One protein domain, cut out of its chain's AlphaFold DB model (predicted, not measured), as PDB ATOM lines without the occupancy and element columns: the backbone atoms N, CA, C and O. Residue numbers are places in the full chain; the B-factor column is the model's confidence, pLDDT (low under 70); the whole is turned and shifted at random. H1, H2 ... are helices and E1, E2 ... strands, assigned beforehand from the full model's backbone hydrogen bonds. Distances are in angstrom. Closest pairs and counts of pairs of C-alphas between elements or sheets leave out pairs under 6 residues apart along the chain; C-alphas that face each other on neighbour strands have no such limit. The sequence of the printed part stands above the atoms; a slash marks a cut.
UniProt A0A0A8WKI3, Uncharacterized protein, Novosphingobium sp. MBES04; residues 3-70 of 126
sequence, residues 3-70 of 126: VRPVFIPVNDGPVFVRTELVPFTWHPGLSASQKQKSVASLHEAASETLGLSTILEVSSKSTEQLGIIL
ATOM      1  N   VAL A   3     116.882 152.140 111.666       96.31
ATOM      2  CA  VAL A   3     117.323 150.740 111.700       96.31
ATOM      3  C   VAL A   3     118.842 150.721 111.767       96.31
ATOM      4  O   VAL A   3     119.497 151.450 111.018       96.31
ATOM      5  N   ARG A   4     119.410 149.927 112.679       96.00
ATOM      6  CA  ARG A   4     120.863 149.748 112.793       96.00
ATOM      7  C   ARG A   4     121.247 148.278 112.934       96.00
ATOM      8  O   ARG A   4     120.495 147.524 113.546       96.00
ATOM      9  N   PRO A   5     122.411 147.881 112.393       96.44
ATOM     10  CA  PRO A   5     122.945 146.550 112.622       96.44
ATOM     11  C   PRO A   5     123.415 146.395 114.073       96.44
ATOM     12  O   PRO A   5     124.075 147.281 114.622       96.44
ATOM     13  N   VAL A   6     123.107 145.243 114.656       96.50
ATOM     14  CA  VAL A   6     123.669 144.721 115.900       96.50
ATOM     15  C   VAL A   6     124.496 143.491 115.549       96.50
ATOM     16  O   VAL A   6     124.013 142.575 114.882       96.50
ATOM     17  N   PHE A   7     125.755 143.487 115.978       95.81
ATOM     18  CA  PHE A   7     126.702 142.410 115.708       95.81
ATOM     19  C   PHE A   7     126.755 141.462 116.905       95.81
ATOM     20  O   PHE A   7     127.064 141.882 118.020       95.81
ATOM     21  N   ILE A   8     126.451 140.190 116.670       95.25
ATOM     22  CA  ILE A   8     126.368 139.147 117.690       95.25
ATOM     23  C   ILE A   8     127.491 138.141 117.425       95.25
ATOM     24  O   ILE A   8     127.517 137.550 116.342       95.25
ATOM     25  N   PRO A   9     128.423 137.927 118.368       94.00
ATOM     26  CA  PRO A   9     129.455 136.913 118.203       94.00
ATOM     27  C   PRO A   9     128.828 135.514 118.172       94.00
ATOM     28  O   PRO A   9     127.926 135.211 118.956       94.00
ATOM     29  N   VAL A  10     129.318 134.660 117.276       93.31
ATOM     30  CA  VAL A  10     128.930 133.245 117.182       93.31
ATOM     31  C   VAL A  10     130.178 132.368 117.226       93.31
ATOM     32  O   VAL A  10     131.243 132.768 116.757       93.31
ATOM     33  N   ASN A  11     130.061 131.185 117.829       91.62
ATOM     34  CA  ASN A  11     131.201 130.288 118.066       91.62
ATOM     35  C   ASN A  11     131.410 129.271 116.935       91.62
ATOM     36  O   ASN A  11     132.347 128.476 116.985       91.62
ATOM     37  N   ASP A  12     130.527 129.266 115.943       89.75
ATOM     38  CA  ASP A  12     130.439 128.267 114.894       89.75
ATOM     39  C   ASP A  12     130.314 128.894 113.500       89.75
ATOM     40  O   ASP A  12     129.980 130.066 113.326       89.75
ATOM     41  N   GLY A  13     130.597 128.075 112.487       86.62
ATOM     42  CA  GLY A  13     130.534 128.475 111.087       86.62
ATOM     43  C   GLY A  13     131.784 129.207 110.576       86.62
ATOM     44  O   GLY A  13     132.754 129.416 111.305       86.62
ATOM     45  N   PRO A  14     131.792 129.569 109.282       87.75
ATOM     46  CA  PRO A  14     132.928 130.238 108.648       87.75
ATOM     47  C   PRO A  14     133.049 131.724 109.023       87.75
ATOM     48  O   PRO A  14     134.070 132.343 108.736       87.75
ATOM     49  N   VAL A  15     132.010 132.308 109.631       89.06
ATOM     50  CA  VAL A  15     131.950 133.721 110.019       89.06
ATOM     51  C   VAL A  15     131.552 133.802 111.490       89.06
ATOM     52  O   VAL A  15     130.435 133.450 111.845       89.06
ATOM     53  N   PHE A  16     132.446 134.313 112.337       94.25
ATOM     54  CA  PHE A  16     132.269 134.389 113.800       94.25
ATOM     55  C   PHE A  16     131.342 135.523 114.277       94.25
ATOM     56  O   PHE A  16     131.353 135.897 115.451       94.25
ATOM     57  N   VAL A  17     130.561 136.117 113.372       95.06
ATOM     58  CA  VAL A  17     129.655 137.235 113.666       95.06
ATOM     59  C   VAL A  17     128.358 137.080 112.874       95.06
ATOM     60  O   VAL A  17     128.377 136.996 111.647       95.06
ATOM     61  N   ARG A  18     127.222 137.126 113.573       93.94
ATOM     62  CA  ARG A  18     125.882 137.303 112.997       93.94
ATOM     63  C   ARG A  18     125.486 138.776 113.079       93.94
ATOM     64  O   ARG A  18     125.763 139.430 114.079       93.94
ATOM     65  N   THR A  19     124.839 139.305 112.043       95.69
ATOM     66  CA  THR A  19     124.359 140.697 112.022       95.69
ATOM     67  C   THR A  19     122.841 140.717 111.968       95.69
ATOM     68  O   THR A  19     122.266 140.143 111.050       95.69
ATOM     69  N   GLU A  20     122.209 141.402 112.916       96.56
ATOM     70  CA  GLU A  20     120.754 141.569 112.984       96.56
ATOM     71  C   GLU A  20     120.384 143.044 112.825       96.56
ATOM     72  O   GLU A  20     121.001 143.917 113.434       96.56
ATOM     73  N   LEU A  21     119.379 143.345 112.003       97.56
ATOM     74  CA  LEU A  21     118.895 144.711 111.816       97.56
ATOM     75  C   LEU A  21     117.799 145.020 112.836       97.56
ATOM     76  O   LEU A  21     116.705 144.469 112.764       97.56
ATOM     77  N   VAL A  22     118.081 145.941 113.757       97.25
ATOM     78  CA  VAL A  22     117.165 146.296 114.844       97.25
ATOM     79  C   VAL A  22     116.525 147.661 114.569       97.25
ATOM     80  O   VAL A  22     117.243 148.667 114.467       97.25
ATOM     81  N   PRO A  23     115.189 147.735 114.431       97.19
ATOM     82  CA  PRO A  23     114.470 149.000 114.421       97.19
ATOM     83  C   PRO A  23     114.407 149.582 115.838       97.19
ATOM     84  O   PRO A  23     114.102 148.878 116.794       97.19
ATOM     85  N   PHE A  24     114.664 150.879 115.981       97.25
ATOM     86  CA  PHE A  24     114.649 151.558 117.280       97.25
ATOM     87  C   PHE A  24     114.187 153.018 117.172       97.25
ATOM     88  O   PHE A  24     114.079 153.607 116.080       97.25
ATOM     89  N   THR A  25     113.921 153.631 118.326       96.62
ATOM     90  CA  THR A  25     113.564 155.047 118.408       96.62
ATOM     91  C   THR A  25     114.824 155.901 118.387       96.62
ATOM     92  O   THR A  25     115.567 156.027 119.355       96.62
ATOM     93  N   TRP A  26     115.067 156.528 117.241       94.75
ATOM     94  CA  TRP A  26     116.125 157.518 117.115       94.75
ATOM     95  C   TRP A  26     115.682 158.868 117.682       94.75
ATOM     96  O   TRP A  26     114.621 159.384 117.319       94.75
ATOM     97  N   HIS A  27     116.519 159.456 118.533       93.25
ATOM     98  CA  HIS A  27     116.296 160.775 119.109       93.25
ATOM     99  C   HIS A  27     117.152 161.813 118.370       93.25
ATOM    100  O   HIS A  27     118.381 161.789 118.498       93.25
ATOM    101  N   PRO A  28     116.539 162.743 117.615       89.81
ATOM    102  CA  PRO A  28     117.287 163.757 116.888       89.81
ATOM    103  C   PRO A  28     117.985 164.719 117.856       89.81
ATOM    104  O   PRO A  28     117.475 165.046 118.934       89.81
ATOM    105  N   GLY A  29     119.162 165.188 117.446       89.19
ATOM    106  CA  GLY A  29     119.955 166.166 118.183       89.19
ATOM    107  C   GLY A  29     121.441 165.821 118.235       89.19
ATOM    108  O   GLY A  29     121.845 164.662 118.179       89.19
ATOM    109  N   LEU A  30     122.268 166.860 118.349       84.88
ATOM    110  CA  LEU A  30     123.727 166.722 118.409       84.88
ATOM    111  C   LEU A  30     124.269 166.636 119.840       84.88
ATOM    112  O   LEU A  30     125.440 166.285 120.019       84.88
ATOM    113  N   SER A  31     123.443 166.937 120.850       91.12
ATOM    114  CA  SER A  31     123.864 166.897 122.249       91.12
ATOM    115  C   SER A  31     124.260 165.479 122.669       91.12
ATOM    116  O   SER A  31     123.744 164.482 122.159       91.12
ATOM    117  N   ALA A  32     125.174 165.388 123.639       88.38
ATOM    118  CA  ALA A  32     125.577 164.107 124.215       88.38
ATOM    119  C   ALA A  32     124.368 163.330 124.756       88.38
ATOM    120  O   ALA A  32     124.227 162.148 124.462       88.38
ATOM    121  N   SER A  33     123.452 164.026 125.436       91.94
ATOM    122  CA  SER A  33     122.230 163.440 125.986       91.94
ATOM    123  C   SER A  33     121.312 162.835 124.919       91.94
ATOM    124  O   SER A  33     120.785 161.748 125.129       91.94
ATOM    125  N   GLN A  34     121.142 163.469 123.752       91.94
ATOM    126  CA  GLN A  34     120.296 162.904 122.688       91.94
ATOM    127  C   GLN A  34     120.937 161.691 122.015       91.94
ATOM    128  O   GLN A  34     120.246 160.715 121.708       91.94
ATOM    129  N   LYS A  35     122.264 161.710 121.844       91.06
ATOM    130  CA  LYS A  35     123.012 160.544 121.353       91.06
ATOM    131  C   LYS A  35     122.896 159.371 122.323       91.06
ATOM    132  O   LYS A  35     122.579 158.270 121.888       91.06
ATOM    133  N   GLN A  36     123.057 159.625 123.620       94.50
ATOM    134  CA  GLN A  36     122.900 158.616 124.670       94.50
ATOM    135  C   GLN A  36     121.488 158.027 124.705       94.50
ATOM    136  O   GLN A  36     121.352 156.812 124.776       94.50
ATOM    137  N   LYS A  37     120.436 158.844 124.558       94.94
ATOM    138  CA  LYS A  37     119.059 158.327 124.449       94.94
ATOM    139  C   LYS A  37     118.869 157.409 123.244       94.94
ATOM    140  O   LYS A  37     118.224 156.377 123.359       94.94
ATOM    141  N   SER A  38     119.447 157.765 122.095       95.19
ATOM    142  CA  SER A  38     119.387 156.916 120.896       95.19
ATOM    143  C   SER A  38     120.100 155.578 121.104       95.19
ATOM    144  O   SER A  38     119.606 154.555 120.645       95.19
ATOM    145  N   VAL A  39     121.240 155.583 121.798       94.56
ATOM    146  CA  VAL A  39     121.964 154.359 122.169       94.56
ATOM    147  C   VAL A  39     121.133 153.504 123.125       94.56
ATOM    148  O   VAL A  39     120.944 152.321 122.862       94.56
ATOM    149  N   ALA A  40     120.572 154.108 124.174       95.44
ATOM    150  CA  ALA A  40     119.721 153.410 125.132       95.44
ATOM    151  C   ALA A  40     118.503 152.764 124.451       95.44
ATOM    152  O   ALA A  40     118.243 151.586 124.670       95.44
ATOM    153  N   SER A  41     117.825 153.489 123.553       96.69
ATOM    154  CA  SER A  41     116.697 152.935 122.794       96.69
ATOM    155  C   SER A  41     117.108 151.776 121.879       96.69
ATOM    156  O   SER A  41     116.343 150.829 121.720       96.69
ATOM    157  N   LEU A  42     118.308 151.816 121.285       96.31
ATOM    158  CA  LEU A  42     118.820 150.692 120.497       96.31
ATOM    159  C   LEU A  42     119.125 149.473 121.379       96.31
ATOM    160  O   LEU A  42     118.830 148.353 120.977       96.31
ATOM    161  N   HIS A  43     119.700 149.680 122.565       95.94
ATOM    162  CA  HIS A  43     119.991 148.596 123.508       95.94
ATOM    163  C   HIS A  43     118.714 147.925 124.008       95.94
ATOM    164  O   HIS A  43     118.651 146.701 124.052       95.94
ATOM    165  N   GLU A  44     117.702 148.721 124.345       96.50
ATOM    166  CA  GLU A  44     116.386 148.237 124.752       96.50
ATOM    167  C   GLU A  44     115.742 147.414 123.633       96.50
ATOM    168  O   GLU A  44     115.434 146.243 123.837       96.50
ATOM    169  N   ALA A  45     115.677 147.958 122.412       96.69
ATOM    170  CA  ALA A  45     115.133 147.240 121.263       96.69
ATOM    171  C   ALA A  45     115.894 145.933 120.972       96.69
ATOM    172  O   ALA A  45     115.279 144.910 120.675       96.69
ATOM    173  N   ALA A  46     117.227 145.934 121.071       96.62
ATOM    174  CA  ALA A  46     118.041 144.738 120.868       96.62
ATOM    175  C   ALA A  46     117.836 143.698 121.984       96.62
ATOM    176  O   ALA A  46     117.780 142.503 121.704       96.62
ATOM    177  N   SER A  47     117.685 144.133 123.234       96.19
ATOM    178  CA  SER A  47     117.357 143.254 124.361       96.19
ATOM    179  C   SER A  47     115.989 142.593 124.168       96.19
ATOM    180  O   SER A  47     115.874 141.373 124.261       96.19
ATOM    181  N   GLU A  48     114.970 143.375 123.805       95.94
ATOM    182  CA  GLU A  48     113.599 142.891 123.616       95.94
ATOM    183  C   GLU A  48     113.452 141.960 122.407       95.94
ATOM    184  O   GLU A  48     112.786 140.931 122.492       95.94
ATOM    185  N   THR A  49     114.068 142.311 121.275       95.69
ATOM    186  CA  THR A  49     113.884 141.573 120.013       95.69
ATOM    187  C   THR A  49     114.848 140.403 119.843       95.69
ATOM    188  O   THR A  49     114.492 139.418 119.199       95.69
ATOM    189  N   LEU A  50     116.056 140.488 120.414       95.06
ATOM    190  CA  LEU A  50     117.124 139.498 120.222       95.06
ATOM    191  C   LEU A  50     117.509 138.769 121.519       95.06
ATOM    192  O   LEU A  50     118.348 137.868 121.476       95.06
ATOM    193  N   GLY A  51     116.928 139.138 122.667       94.75
ATOM    194  CA  GLY A  51     117.214 138.513 123.962       94.75
ATOM    195  C   GLY A  51     118.621 138.806 124.496       94.75
ATOM    196  O   GLY A  51     119.166 138.015 125.267       94.75
ATOM    197  N   LEU A  52     119.246 139.904 124.060       93.50
ATOM    198  CA  LEU A  52     120.614 140.258 124.445       93.50
ATOM    199  C   LEU A  52     120.642 140.945 125.813       93.50
ATOM    200  O   LEU A  52     120.115 142.040 125.979       93.50
ATOM    201  N   SER A  53     121.323 140.336 126.783       89.06
ATOM    202  CA  SER A  53     121.424 140.860 128.154       89.06
ATOM    203  C   SER A  53     122.680 141.692 128.420       89.06
ATOM    204  O   SER A  53     122.710 142.488 129.353       89.06
ATOM    205  N   THR A  54     123.743 141.502 127.636       89.81
ATOM    206  CA  THR A  54     125.018 142.215 127.790       89.81
ATOM    207  C   THR A  54     125.444 142.763 126.438       89.81
ATOM    208  O   THR A  54     125.821 142.006 125.545       89.81
ATOM    209  N   ILE A  55     125.368 144.084 126.288       93.50
ATOM    210  CA  ILE A  55     125.681 144.786 125.042       93.50
ATOM    211  C   ILE A  55     126.885 145.689 125.299       93.50
ATOM    212  O   ILE A  55     126.820 146.603 126.120       93.50
ATOM    213  N   LEU A  56     127.986 145.432 124.591       94.00
ATOM    214  CA  LEU A  56     129.131 146.334 124.571       94.00
ATOM    215  C   LEU A  56     128.869 147.441 123.550       94.00
ATOM    216  O   LEU A  56     128.828 147.188 122.347       94.00
ATOM    217  N   GLU A  57     128.745 148.672 124.032       94.19
ATOM    218  CA  GLU A  57     128.680 149.856 123.182       94.19
ATOM    219  C   GLU A  57     129.984 150.636 123.244       94.19
ATOM    220  O   GLU A  57     130.581 150.810 124.304       94.19
ATOM    221  N   VAL A  58     130.450 151.069 122.075       94.62
ATOM    222  CA  VAL A  58     131.765 151.679 121.909       94.62
ATOM    223  C   VAL A  58     131.611 153.015 121.199       94.62
ATOM    224  O   VAL A  58     131.555 153.101 119.971       94.62
ATOM    225  N   SER A  59     131.580 154.092 121.980       92.38
ATOM    226  CA  SER A  59     131.621 155.457 121.465       92.38
ATOM    227  C   SER A  59     132.150 156.437 122.503       92.38
ATOM    228  O   SER A  59     132.162 156.184 123.705       92.38
ATOM    229  N   SER A  60     132.514 157.635 122.041       87.81
ATOM    230  CA  SER A  60     132.885 158.752 122.920       87.81
ATOM    231  C   SER A  60     131.715 159.309 123.747       87.81
ATOM    232  O   SER A  60     131.895 160.286 124.481       87.81
ATOM    233  N   LYS A  61     130.505 158.752 123.586       90.75
ATOM    234  CA  LYS A  61     129.284 159.115 124.318       90.75
ATOM    235  C   LYS A  61     128.705 157.953 125.126       90.75
ATOM    236  O   LYS A  61     127.654 158.148 125.733       90.75
ATOM    237  N   SER A  62     129.407 156.824 125.177       90.31
ATOM    238  CA  SER A  62     129.090 155.703 126.058       90.31
ATOM    239  C   SER A  62     128.941 156.162 127.509       90.31
ATOM    240  O   SER A  62     129.611 157.099 127.951       90.31
ATOM    241  N   THR A  63     128.043 155.511 128.244       90.31
ATOM    242  CA  THR A  63     127.932 155.643 129.704       90.31
ATOM    243  C   THR A  63     128.933 154.749 130.432       90.31
ATOM    244  O   THR A  63     129.317 155.053 131.555       90.31
ATOM    245  N   GLU A  64     129.393 153.683 129.776       92.88
ATOM    246  CA  GLU A  64     130.399 152.761 130.292       92.88
ATOM    247  C   GLU A  64     131.810 153.251 129.970       92.88
ATOM    248  O   GLU A  64     132.139 153.527 128.807       92.88
ATOM    249  N   GLN A  65     132.673 153.284 130.988       93.06
ATOM    250  CA  GLN A  65     134.065 153.726 130.852       93.06
ATOM    251  C   GLN A  65     134.836 152.887 129.825       93.06
ATOM    252  O   GLN A  65     135.625 153.426 129.048       93.06
ATOM    253  N   LEU A  66     134.581 151.576 129.786       93.75
ATOM    254  CA  LEU A  66     135.191 150.676 128.809       93.75
ATOM    255  C   LEU A  66     134.830 151.084 127.372       93.75
ATOM    256  O   LEU A  66     135.715 151.190 126.527       93.75
ATOM    257  N   GLY A  67     133.556 151.394 127.116       93.94
ATOM    258  CA  GLY A  67     133.082 151.860 125.812       93.94
ATOM    259  C   GLY A  67     133.722 153.178 125.371       93.94
ATOM    260  O   GLY A  67     134.070 153.348 124.201       93.94
ATOM    261  N   ILE A  68     133.961 154.091 126.319       93.50
ATOM    262  CA  ILE A  68     134.657 155.358 126.058       93.50
ATOM    263  C   ILE A  68     136.116 155.102 125.664       93.50
ATOM    264  O   ILE A  68     136.590 155.674 124.678       93.50
ATOM    265  N   ILE A  69     136.836 154.258 126.412       93.81
ATOM    266  CA  ILE A  69     138.256 153.950 126.162       93.81
ATOM    267  C   ILE A  69     138.433 153.235 124.820       93.81
ATOM    268  O   ILE A  69     139.331 153.582 124.056       93.81
ATOM    269  N   LEU A  70     137.555 152.278 124.510       94.12
ATOM    270  CA  LEU A  70     137.604 151.507 123.266       94.12
ATOM    271  C   LEU A  70     137.126 152.296 122.039       94.12
ATOM    272  O   LEU A  70     137.260 151.815 120.915       94.12
TER     273      LEU A  70
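This is residues 3 to 70 of the 126 residues of an uncharacterized protein of Novosphingobium sp. MBES04 (UniProt A0A0A8WKI3). A long helix, H1, packs with its residues 38 to 50 on a two-stranded hairpin, E1 and E2, mostly on E2, and a long stretch without named elements, residues 51 to 64, leads from its end to a short last helix, H2, set away from the hairpin and from H1. The printed part has 68 residues, with two named strands and two named helices in the order E1, E2, H1, H2; the sheet has the order E1 - E2 and is antiparallel, and the class is mixed, helices and strands. The whole is only just compact, close to loose, with a radius of gyration of the C-alphas of 12.9 A, and only just elongated, with spans of 41 by 27 by 18 A.

Strand E1 is residues 3 to 9, 19.5 A from first to last C-alpha, and begins with C-alpha 3 at (117.323, 150.740, 111.700). Strand E2 is residues 17 to 24, 21.1 A long. Helix H1 is residues 32 to 50, 26.3 A long, with C-alpha 32 at (125.577, 164.107, 124.215). Helix H2 is residues 65 to 70, 8.7 A long, and ends with C-alpha 70 at (137.604, 151.507, 123.266).

E1 and E2 form a hairpin, antiparallel, with 149 degrees between their N-to-C directions. C-alphas 3 and 23 face each other at 4.3 A, and C-alphas 9 and 17 at 4.6 A. N 6 and O 20 are within hydrogen-bond range at 2.8 A, as are N 22 and O 4 at 2.9 A. H1 and E2 have 9 pairs of C-alphas within 8 A, the closest being those of Phe 24 and Leu 42, 5.3 A apart. H1 and E1 have 1 such pair, the C-alphas of Val 6 and Ala 46, 7.5 A apart. H2 is apart from E1, E2 and H1, with no C-alpha within 8 A of theirs. In H1 and H2 every O i to N i+4 pair is within hydrogen-bond range.

The two C-alphas farthest apart are those of Gly 13 and Ser 31, 40.6 A, and the first and last printed C-alphas, of Val 3 and Leu 70, are 23.4 A apart. The printed part has no cut. The link from E1 to E2 and the link from E2 to H1 are short, with 7 residues each, and the link from H1 to H2 is long, with 14 residues. The C-alphas of residues 51 to 64 lie 5 to 14 A from the mean of all C-alphas. The mean pLDDT of the printed part is 93.6, and no printed residue is under 70.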